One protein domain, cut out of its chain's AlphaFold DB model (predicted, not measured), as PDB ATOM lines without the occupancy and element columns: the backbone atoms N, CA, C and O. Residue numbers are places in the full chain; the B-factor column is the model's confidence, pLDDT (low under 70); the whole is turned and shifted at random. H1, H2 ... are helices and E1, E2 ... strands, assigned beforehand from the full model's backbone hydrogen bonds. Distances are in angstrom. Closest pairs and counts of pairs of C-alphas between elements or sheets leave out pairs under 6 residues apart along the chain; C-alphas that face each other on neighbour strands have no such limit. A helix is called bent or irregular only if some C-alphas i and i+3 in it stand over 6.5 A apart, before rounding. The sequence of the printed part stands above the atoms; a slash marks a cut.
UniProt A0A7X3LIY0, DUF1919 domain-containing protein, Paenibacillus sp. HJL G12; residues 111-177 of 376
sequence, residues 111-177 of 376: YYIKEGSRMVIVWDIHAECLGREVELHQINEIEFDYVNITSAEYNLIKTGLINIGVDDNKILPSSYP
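Overview. This is residues 111 to 177 of the 376 residues of the protein "DUF1919 domain-containing protein" of Paenibacillus sp. HJL G12 (UniProt A0A7X3LIY0). A small twisted sheet of four strands makes one side of the domain, and helix H2 sits beyond its edge strand E4, while residues 170 to 172 of the closing stretch run beside E4. The short helix H1 lies off the sheet in the crossover from E3 to E4. The 67 printed residues hold E1, E2, E3, H1, E4 and H2 in chain order; the sheet, E3 E1 E2 E4, is mixed, and the class is mixed, helices and strands. The whole is compact, with a radius of gyration of the C-alphas of 11.0 A, and spans 26 by 25 by 20 A.

Along the chain. Strand E1, residues 111 to 115, begins with C-alpha 111 at (265.093, 180.036, 268.152). E2, residues 118 to 123, is 15.7 A long; E3 holds residues 132 to 134 and E4 residues 146 to 149. H1, residues 136 to 141, is irregular: C-alphas 137 and 140 are 7.0 A apart. H2, residues 154 to 163, is 14.2 A long and ends with C-alpha 163 at (266.458, 182.010, 287.421).

Arrangement. E1 and E2 form an antiparallel hairpin, with N 113 and O 120 at 2.9 A. E2 and E4 are parallel, with N 148 and O 121 at 2.8 A. E3 and E1 are antiparallel, with N 112 and O 132 at 2.8 A. E3, H1 and E4 form a split strand-helix-strand unit, two strands of one sheet that follow each other among the strands, with a helix between them in the chain and E1 and E2 between them in the sheet, and its crossover is right-handed. H1 is not on the sheet; H2 only grazes it, with residues 154 to 161, and the closest C-alphas of E4 and H2, Ile 149 and Ile 157, are 7.5 A apart. H1 and H2 are apart. Every O i to N i+4 pair is within hydrogen-bond range in H2; H1 has 0 of 2, and 2 of 3 O i to N i+3 pairs.

Size, cuts and confidence. The C-alphas farthest apart, Gly 116 and Asn 163, are 28.6 A apart. The printed part has no cut and no long link. Residues 124 to 130 and residue 177 have pLDDT under 70.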
ATOM      1  N   TYR A 111     264.668 179.564 269.465       79.38
ATOM      2  CA  TYR A 111     265.093 180.036 268.152       79.38
ATOM      3  C   TYR A 111     265.621 181.452 268.258       79.38
ATOM      4  O   TYR A 111     264.896 182.373 268.635       79.38
ATOM      5  N   TYR A 112     266.878 181.628 267.875       82.94
ATOM      6  CA  TYR A 112     267.469 182.936 267.672       82.94
ATOM      7  C   TYR A 112     267.170 183.408 266.256       82.94
ATOM      8  O   TYR A 112     267.644 182.831 265.268       82.94
ATOM      9  N   ILE A 113     266.348 184.447 266.166       83.38
ATOM     10  CA  ILE A 113     265.849 184.998 264.911       83.38
ATOM     11  C   ILE A 113     266.139 186.492 264.824       83.38
ATOM     12  O   ILE A 113     266.326 187.179 265.828       83.38
ATOM     13  N   LYS A 114     266.154 187.000 263.593       81.94
ATOM     14  CA  LYS A 114     266.225 188.432 263.319       81.94
ATOM     15  C   LYS A 114     264.837 188.946 262.940       81.94
ATOM     16  O   LYS A 114     264.327 188.591 261.881       81.94
ATOM     17  N   GLU A 115     264.258 189.805 263.773       77.31
ATOM     18  CA  GLU A 115     262.994 190.503 263.511       77.31
ATOM     19  C   GLU A 115     263.291 191.971 263.171       77.31
ATOM     20  O   GLU A 115     263.551 192.805 264.040       77.31
ATOM     21  N   GLY A 116     263.314 192.304 261.876       79.19
ATOM     22  CA  GLY A 116     263.709 193.640 261.417       79.19
ATOM     23  C   GLY A 116     265.170 193.957 261.766       79.19
ATOM     24  O   GLY A 116     266.090 193.337 261.229       79.19
ATOM     25  N   SER A 117     265.394 194.943 262.641       81.00
ATOM     26  CA  SER A 117     266.719 195.286 263.182       81.00
ATOM     27  C   SER A 117     267.053 194.589 264.506       81.00
ATOM     28  O   SER A 117     268.172 194.754 264.984       81.00
ATOM     29  N   ARG A 118     266.112 193.838 265.091       83.56
ATOM     30  CA  ARG A 118     266.230 193.230 266.420       83.56
ATOM     31  C   ARG A 118     266.657 191.769 266.340       83.56
ATOM     32  O   ARG A 118     266.266 191.051 265.419       83.56
ATOM     33  N   MET A 119     267.411 191.334 267.337       87.38
ATOM     34  CA  MET A 119     267.762 189.945 267.588       87.38
ATOM     35  C   MET A 119     266.910 189.409 268.735       87.38
ATOM     36  O   MET A 119     266.901 189.965 269.833       87.38
ATOM     37  N   VAL A 120     266.170 188.337 268.474       86.94
ATOM     38  CA  VAL A 120     265.097 187.858 269.348       86.94
ATOM     39  C   VAL A 120     265.296 186.387 269.651       86.94
ATOM     40  O   VAL A 120     265.618 185.604 268.757       86.94
ATOM     41  N   ILE A 121     265.058 186.013 270.905       86.50
ATOM     42  CA  ILE A 121     264.930 184.613 271.307       86.50
ATOM     43  C   ILE A 121     263.450 184.273 271.379       86.50
ATOM     44  O   ILE A 121     262.705 184.855 272.168       86.50
ATOM     45  N   VAL A 122     263.020 183.324 270.557       81.25
ATOM     46  CA  VAL A 122     261.651 182.817 270.556       81.25
ATOM     47  C   VAL A 122     261.603 181.463 271.242       81.25
ATOM     48  O   VAL A 122     262.317 180.531 270.866       81.25
ATOM     49  N   TRP A 123     260.715 181.354 272.224       78.56
ATOM     50  CA  TRP A 123     260.432 180.125 272.953       78.56
ATOM     51  C   TRP A 123     259.082 179.555 272.498       78.56
ATOM     52  O   TRP A 123     258.035 179.890 273.061       78.56
ATOM     53  N   ASP A 124     259.111 178.721 271.452       68.31
ATOM     54  CA  ASP A 124     257.922 178.183 270.776       68.31
ATOM     55  C   ASP A 124     258.080 176.684 270.452       68.31
ATOM     56  O   ASP A 124     259.079 176.259 269.876       68.31
ATOM     57  N   ILE A 125     257.066 175.885 270.796       53.28
ATOM     58  CA  ILE A 125     256.990 174.431 270.544       53.28
ATOM     59  C   ILE A 125     256.423 174.071 269.159       53.28
ATOM     60  O   ILE A 125     256.443 172.909 268.757       53.28
ATOM     61  N   HIS A 126     255.888 175.053 268.435       53.50
ATOM     62  CA  HIS A 126     255.216 174.918 267.138       53.50
ATOM     63  C   HIS A 126     255.819 175.821 266.060       53.50
ATOM     64  O   HIS A 126     255.294 175.917 264.946       53.50
ATOM     65  N   ALA A 127     256.921 176.487 266.387       53.97
ATOM     66  CA  ALA A 127     257.721 177.227 265.442       53.97
ATOM     67  C   ALA A 127     258.368 176.257 264.444       53.97
ATOM     68  O   ALA A 127     259.483 175.779 264.635       53.97
ATOM     69  N   GLU A 128     257.688 176.004 263.327       54.16
ATOM     70  CA  GLU A 128     258.371 175.808 262.048       54.16
ATOM     71  C   GLU A 128     259.151 177.107 261.765       54.16
ATOM     72  O   GLU A 128     258.648 178.006 261.091       54.16
ATOM     73  N   CYS A 129     260.313 177.309 262.395       56.44
ATOM     74  CA  CYS A 129     261.063 178.563 262.296       56.44
ATOM     75  C   CYS A 129     262.494 178.363 261.809       56.44
ATOM     76  O   CYS A 129     263.240 177.498 262.248       56.44
ATOM     77  N   LEU A 130     262.845 179.250 260.879       60.25
ATOM     78  CA  LEU A 130     264.060 179.333 260.068       60.25
ATOM     79  C   LEU A 130     265.240 179.979 260.835       60.25
ATOM     80  O   LEU A 130     266.036 180.709 260.245       60.25
ATOM     81  N   GLY A 131     265.302 179.793 262.157       71.00
ATOM     82  CA  GLY A 131     266.270 180.438 263.053       71.00
ATOM     83  C   GLY A 131     267.469 179.561 263.413       71.00
ATOM     84  O   GLY A 131     267.482 178.364 263.136       71.00
ATOM     85  N   ARG A 132     268.473 180.151 264.075       80.94
ATOM     86  CA  ARG A 132     269.543 179.371 264.719       80.94
ATOM     87  C   ARG A 132     268.994 178.782 266.016       80.94
ATOM     88  O   ARG A 132     268.494 179.524 266.855       80.94
ATOM     89  N   GLU A 133     269.134 177.476 266.188       82.75
ATOM     90  CA  GLU A 133     268.849 176.809 267.458       82.75
ATOM     91  C   GLU A 133     269.803 177.310 268.549       82.75
ATOM     92  O   GLU A 133     271.018 177.417 268.340       82.75
ATOM     93  N   VAL A 134     269.236 177.638 269.706       78.38
ATOM     94  CA  VAL A 134     269.969 178.054 270.901       78.38
ATOM     95  C   VAL A 134     269.610 177.125 272.043       78.38
ATOM     96  O   VAL A 134     268.438 176.990 272.414       78.38
ATOM     97  N   GLU A 135     270.643 176.501 272.602       75.44
ATOM     98  CA  GLU A 135     270.522 175.715 273.822       75.44
ATOM     99  C   GLU A 135     270.436 176.626 275.047       75.44
ATOM    100  O   GLU A 135     271.026 177.707 275.083       75.44
ATOM    101  N   LEU A 136     269.730 176.171 276.086       72.88
ATOM    102  CA  LEU A 136     269.473 176.958 277.293       72.88
ATOM    103  C   LEU A 136     270.755 177.518 277.931       72.88
ATOM    104  O   LEU A 136     270.789 178.677 278.329       72.88
ATOM    105  N   HIS A 137     271.819 176.717 277.989       72.31
ATOM    106  CA  HIS A 137     273.089 177.118 278.595       72.31
ATOM    107  C   HIS A 137     273.832 178.200 277.786       72.31
ATOM    108  O   HIS A 137     274.639 178.931 278.351       72.31
ATOM    109  N   GLN A 138     273.537 178.334 276.488       76.19
ATOM    110  CA  GLN A 138     274.152 179.322 275.592       76.19
ATOM    111  C   GLN A 138     273.454 180.683 275.658       76.19
ATOM    112  O   GLN A 138     273.956 181.656 275.102       76.19
ATOM    113  N   ILE A 139     272.293 180.783 276.315       79.69
ATOM    114  CA  ILE A 139     271.472 182.000 276.290       79.69
ATOM    115  C   ILE A 139     272.220 183.226 276.820       79.69
ATOM    116  O   ILE A 139     272.087 184.317 276.276       79.69
ATOM    117  N   ASN A 140     273.052 183.027 277.842       77.69
ATOM    118  CA  ASN A 140     273.841 184.082 278.472       77.69
ATOM    119  C   ASN A 140     275.086 184.463 277.654       77.69
ATOM    120  O   ASN A 140     275.732 185.464 277.952       77.69
ATOM    121  N   GLU A 141     275.423 183.681 276.628       83.19
ATOM    122  CA  GLU A 141     276.546 183.928 275.716       83.19
ATOM    123  C   GLU A 141     276.108 184.682 274.450       83.19
ATOM    124  O   GLU A 141     276.940 185.064 273.626       83.19
ATOM    125  N   ILE A 142     274.799 184.881 274.272       85.44
ATOM    126  CA  ILE A 142     274.212 185.466 273.071       85.44
ATOM    127  C   ILE A 142     273.656 186.844 273.409       85.44
ATOM    128  O   ILE A 142     272.871 187.012 274.338       85.44
ATOM    129  N   GLU A 143     274.024 187.847 272.615       89.25
ATOM    130  CA  GLU A 143     273.368 189.148 272.685       89.25
ATOM    131  C   GLU A 143     271.993 189.090 272.012       89.25
ATOM    132  O   GLU A 143     271.863 188.702 270.852       89.25
ATOM    133  N   PHE A 144     270.958 189.505 272.738       91.06
ATOM    134  CA  PHE A 144     269.597 189.630 272.227       91.06
ATOM    135  C   PHE A 144     268.899 190.863 272.810       91.06
ATOM    136  O   PHE A 144     269.207 191.331 273.919       91.06
ATOM    137  N   ASP A 145     267.929 191.377 272.058       90.19
ATOM    138  CA  ASP A 145     267.096 192.512 272.442       90.19
ATOM    139  C   ASP A 145     265.999 192.094 273.424       90.19
ATOM    140  O   ASP A 145     265.834 192.729 274.467       90.19
ATOM    141  N   TYR A 146     265.266 191.021 273.110       91.00
ATOM    142  CA  TYR A 146     264.188 190.497 273.949       91.00
ATOM    143  C   TYR A 146     263.939 188.998 273.753       91.00
ATOM    144  O   TYR A 146     264.366 188.390 272.769       91.00
ATOM    145  N   VAL A 147     263.208 188.419 274.707       89.81
ATOM    146  CA  VAL A 147     262.681 187.055 274.657       89.81
ATOM    147  C   VAL A 147     261.173 187.108 274.452       89.81
ATOM    148  O   VAL A 147     260.460 187.780 275.200       89.81
ATOM    149  N   ASN A 148     260.679 186.380 273.454       87.19
ATOM    150  CA  ASN A 148     259.256 186.175 273.216       87.19
ATOM    151  C   ASN A 148     258.878 184.731 273.568       87.19
ATOM    152  O   ASN A 148     259.387 183.787 272.965       87.19
ATOM    153  N   ILE A 149     257.987 184.558 274.542       86.62
ATOM    154  CA  ILE A 149     257.533 183.243 274.997       86.62
ATOM    155  C   ILE A 149     256.114 183.024 274.487       86.62
ATOM    156  O   ILE A 149     255.181 183.704 274.911       86.62
ATOM    157  N   THR A 150     255.944 182.044 273.607       79.19
ATOM    158  CA  THR A 150     254.679 181.820 272.893       79.19
ATOM    159  C   THR A 150     253.994 180.525 273.341       79.19
ATOM    160  O   THR A 150     252.855 180.250 272.963       79.19
ATOM    161  N   SER A 151     254.664 179.754 274.203       78.19
ATOM    162  CA  SER A 151     254.136 178.552 274.848       78.19
ATOM    163  C   SER A 151     253.006 178.854 275.840       78.19
ATOM    164  O   SER A 151     253.017 179.853 276.566       78.19
ATOM    165  N   ALA A 152     252.071 177.906 275.954       78.94
ATOM    166  CA  ALA A 152     251.031 177.898 276.979       78.94
ATOM    167  C   ALA A 152     251.594 177.857 278.416       78.94
ATOM    168  O   ALA A 152     250.927 178.304 279.348       78.94
ATOM    169  N   GLU A 153     252.827 177.380 278.609       80.94
ATOM    170  CA  GLU A 153     253.500 177.359 279.917       80.94
ATOM    171  C   GLU A 153     254.317 178.634 280.191       80.94
ATOM    172  O   GLU A 153     255.317 178.595 280.909       80.94
ATOM    173  N   TYR A 154     253.889 179.778 279.645       86.00
ATOM    174  CA  TYR A 154     254.577 181.072 279.734       86.00
ATOM    175  C   TYR A 154     255.205 181.367 281.104       86.00
ATOM    176  O   TYR A 154     256.391 181.675 281.184       86.00
ATOM    177  N   ASN A 155     254.429 181.253 282.191       87.00
ATOM    178  CA  ASN A 155     254.901 181.605 283.536       87.00
ATOM    179  C   ASN A 155     256.058 180.714 283.997       87.00
ATOM    180  O   ASN A 155     256.972 181.186 284.669       87.00
ATOM    181  N   LEU A 156     256.016 179.438 283.626       84.56
ATOM    182  CA  LEU A 156     257.015 178.457 284.013       84.56
ATOM    183  C   LEU A 156     258.327 178.709 283.269       84.56
ATOM    184  O   LEU A 156     259.379 178.799 283.893       84.56
ATOM    185  N   ILE A 157     258.245 178.934 281.955       85.88
ATOM    186  CA  ILE A 157     259.399 179.284 281.116       85.88
ATOM    187  C   ILE A 157     260.000 180.608 281.580       85.88
ATOM    188  O   ILE A 157     261.197 180.684 281.831       85.88
ATOM    189  N   LYS A 158     259.171 181.641 281.764       89.94
ATOM    190  CA  LYS A 158     259.601 182.949 282.266       89.94
ATOM    191  C   LYS A 158     260.345 182.824 283.597       89.94
ATOM    192  O   LYS A 158     261.416 183.400 283.749       89.94
ATOM    193  N   THR A 159     259.793 182.059 284.539       88.75
ATOM    194  CA  THR A 159     260.428 181.812 285.844       88.75
ATOM    195  C   THR A 159     261.785 181.136 285.675       88.75
ATOM    196  O   THR A 159     262.767 181.570 286.269       88.75
ATOM    197  N   GLY A 160     261.856 180.108 284.829       85.31
ATOM    198  CA  GLY A 160     263.107 179.433 284.512       85.31
ATOM    199  C   GLY A 160     264.153 180.381 283.914       85.31
ATOM    200  O   GLY A 160     265.289 180.391 284.374       85.31
ATOM    201  N   LEU A 161     263.766 181.213 282.942       87.06
ATOM    202  CA  LEU A 161     264.650 182.179 282.279       87.06
ATOM    203  C   LEU A 161     265.231 183.197 283.265       87.06
ATOM    204  O   LEU A 161     266.436 183.439 283.264       87.06
ATOM    205  N   ILE A 162     264.391 183.753 284.141       88.81
ATOM    206  CA  ILE A 162     264.837 184.687 285.184       88.81
ATOM    207  C   ILE A 162     265.840 184.005 286.122       88.81
ATOM    208  O   ILE A 162     266.877 184.584 286.439       88.81
ATOM    209  N   ASN A 163     265.571 182.759 286.526       84.00
ATOM    210  CA  ASN A 163     266.458 182.010 287.421       84.00
ATOM    211  C   ASN A 163     267.838 181.732 286.816       84.00
ATOM    212  O   ASN A 163     268.818 181.692 287.554       84.00
ATOM    213  N   ILE A 164     267.935 181.566 285.495       80.44
ATOM    214  CA  ILE A 164     269.224 181.377 284.813       80.44
ATOM    215  C   ILE A 164     269.897 182.698 284.405       80.44
ATOM    216  O   ILE A 164     270.939 182.670 283.751       80.44
ATOM    217  N   GLY A 165     269.338 183.845 284.804       85.19
ATOM    218  CA  GLY A 165     269.964 185.161 284.659       85.19
ATOM    219  C   GLY A 165     269.425 186.039 283.528       85.19
ATOM    220  O   GLY A 165     269.982 187.111 283.289       85.19
ATOM    221  N   VAL A 166     268.347 185.646 282.846       88.44
ATOM    222  CA  VAL A 166     267.698 186.515 281.852       88.44
ATOM    223  C   VAL A 166     267.003 187.679 282.559       88.44
ATOM    224  O   VAL A 166     266.185 187.479 283.455       88.44
ATOM    225  N   ASP A 167     267.292 188.904 282.121       88.75
ATOM    226  CA  ASP A 167     266.628 190.109 282.626       88.75
ATOM    227  C   ASP A 167     265.117 190.061 282.334       88.75
ATOM    228  O   ASP A 167     264.698 190.036 281.174       88.75
ATOM    229  N   ASP A 168     264.294 190.100 283.386       89.75
ATOM    230  CA  ASP A 168     262.829 190.133 283.295       89.75
ATOM    231  C   ASP A 168     262.324 191.289 282.412       89.75
ATOM    232  O   ASP A 168     261.301 191.187 281.731       89.75
ATOM    233  N   ASN A 169     263.070 192.396 282.346       86.75
ATOM    234  CA  ASN A 169     262.697 193.528 281.507       86.75
ATOM    235  C   ASN A 169     262.760 193.210 280.014       86.75
ATOM    236  O   ASN A 169     262.007 193.822 279.255       86.75
ATOM    237  N   LYS A 170     263.588 192.236 279.616       89.56
ATOM    238  CA  LYS A 170     263.718 191.747 278.240       89.56
ATOM    239  C   LYS A 170     262.698 190.666 277.881       89.56
ATOM    240  O   LYS A 170     262.624 190.293 276.717       89.56
ATOM    241  N   ILE A 171     261.916 190.150 278.827       91.06
ATOM    242  CA  ILE A 171     260.909 189.118 278.550       91.06
ATOM    243  C   ILE A 171     259.578 189.795 278.215       91.06
ATOM    244  O   ILE A 171     258.983 190.471 279.059       91.06
ATOM    245  N   LEU A 172     259.104 189.619 276.981       89.94
ATOM    246  CA  LEU A 172     257.829 190.174 276.528       89.94
ATOM    247  C   LEU A 172     256.637 189.492 277.223       89.94
ATOM    248  O   LEU A 172     256.726 188.317 277.582       89.94
ATOM    249  N   PRO A 173     255.508 190.200 277.410       87.56
ATOM    250  CA  PRO A 173     254.343 189.650 278.086       87.56
ATOM    251  C   PRO A 173     253.673 188.544 277.260       87.56
ATOM    252  O   PRO A 173     253.655 188.591 276.033       87.56
ATOM    253  N   SER A 174     253.006 187.605 277.938       82.00
ATOM    254  CA  SER A 174     252.266 186.491 277.311       82.00
ATOM    255  C   SER A 174     251.151 186.920 276.356       82.00
ATOM    256  O   SER A 174     250.639 186.120 275.577       82.00
ATOM    257  N   SER A 175     250.741 188.185 276.436       71.62
ATOM    258  CA  SER A 175     249.754 188.806 275.562       71.62
ATOM    259  C   SER A 175     250.298 189.133 274.167       71.62
ATOM    260  O   SER A 175     249.510 189.532 273.313       71.62
ATOM    261  N   TYR A 176     251.601 188.964 273.918       74.69
ATOM    262  CA  TYR A 176     252.231 189.190 272.620       74.69
ATOM    263  C   TYR A 176     252.406 187.869 271.846       74.69
ATOM    264  O   TYR A 176     253.375 187.147 272.077       74.69
ATOM    265  N   PRO A 177     251.487 187.489 270.936       62.03
ATOM    266  CA  PRO A 177     251.609 186.217 270.231       62.03
ATOM    267  C   PRO A 177     252.626 186.307 269.080       62.03
ATOM    268  O   PRO A 177     252.740 187.331 268.411       62.03
TER     269      PRO A 177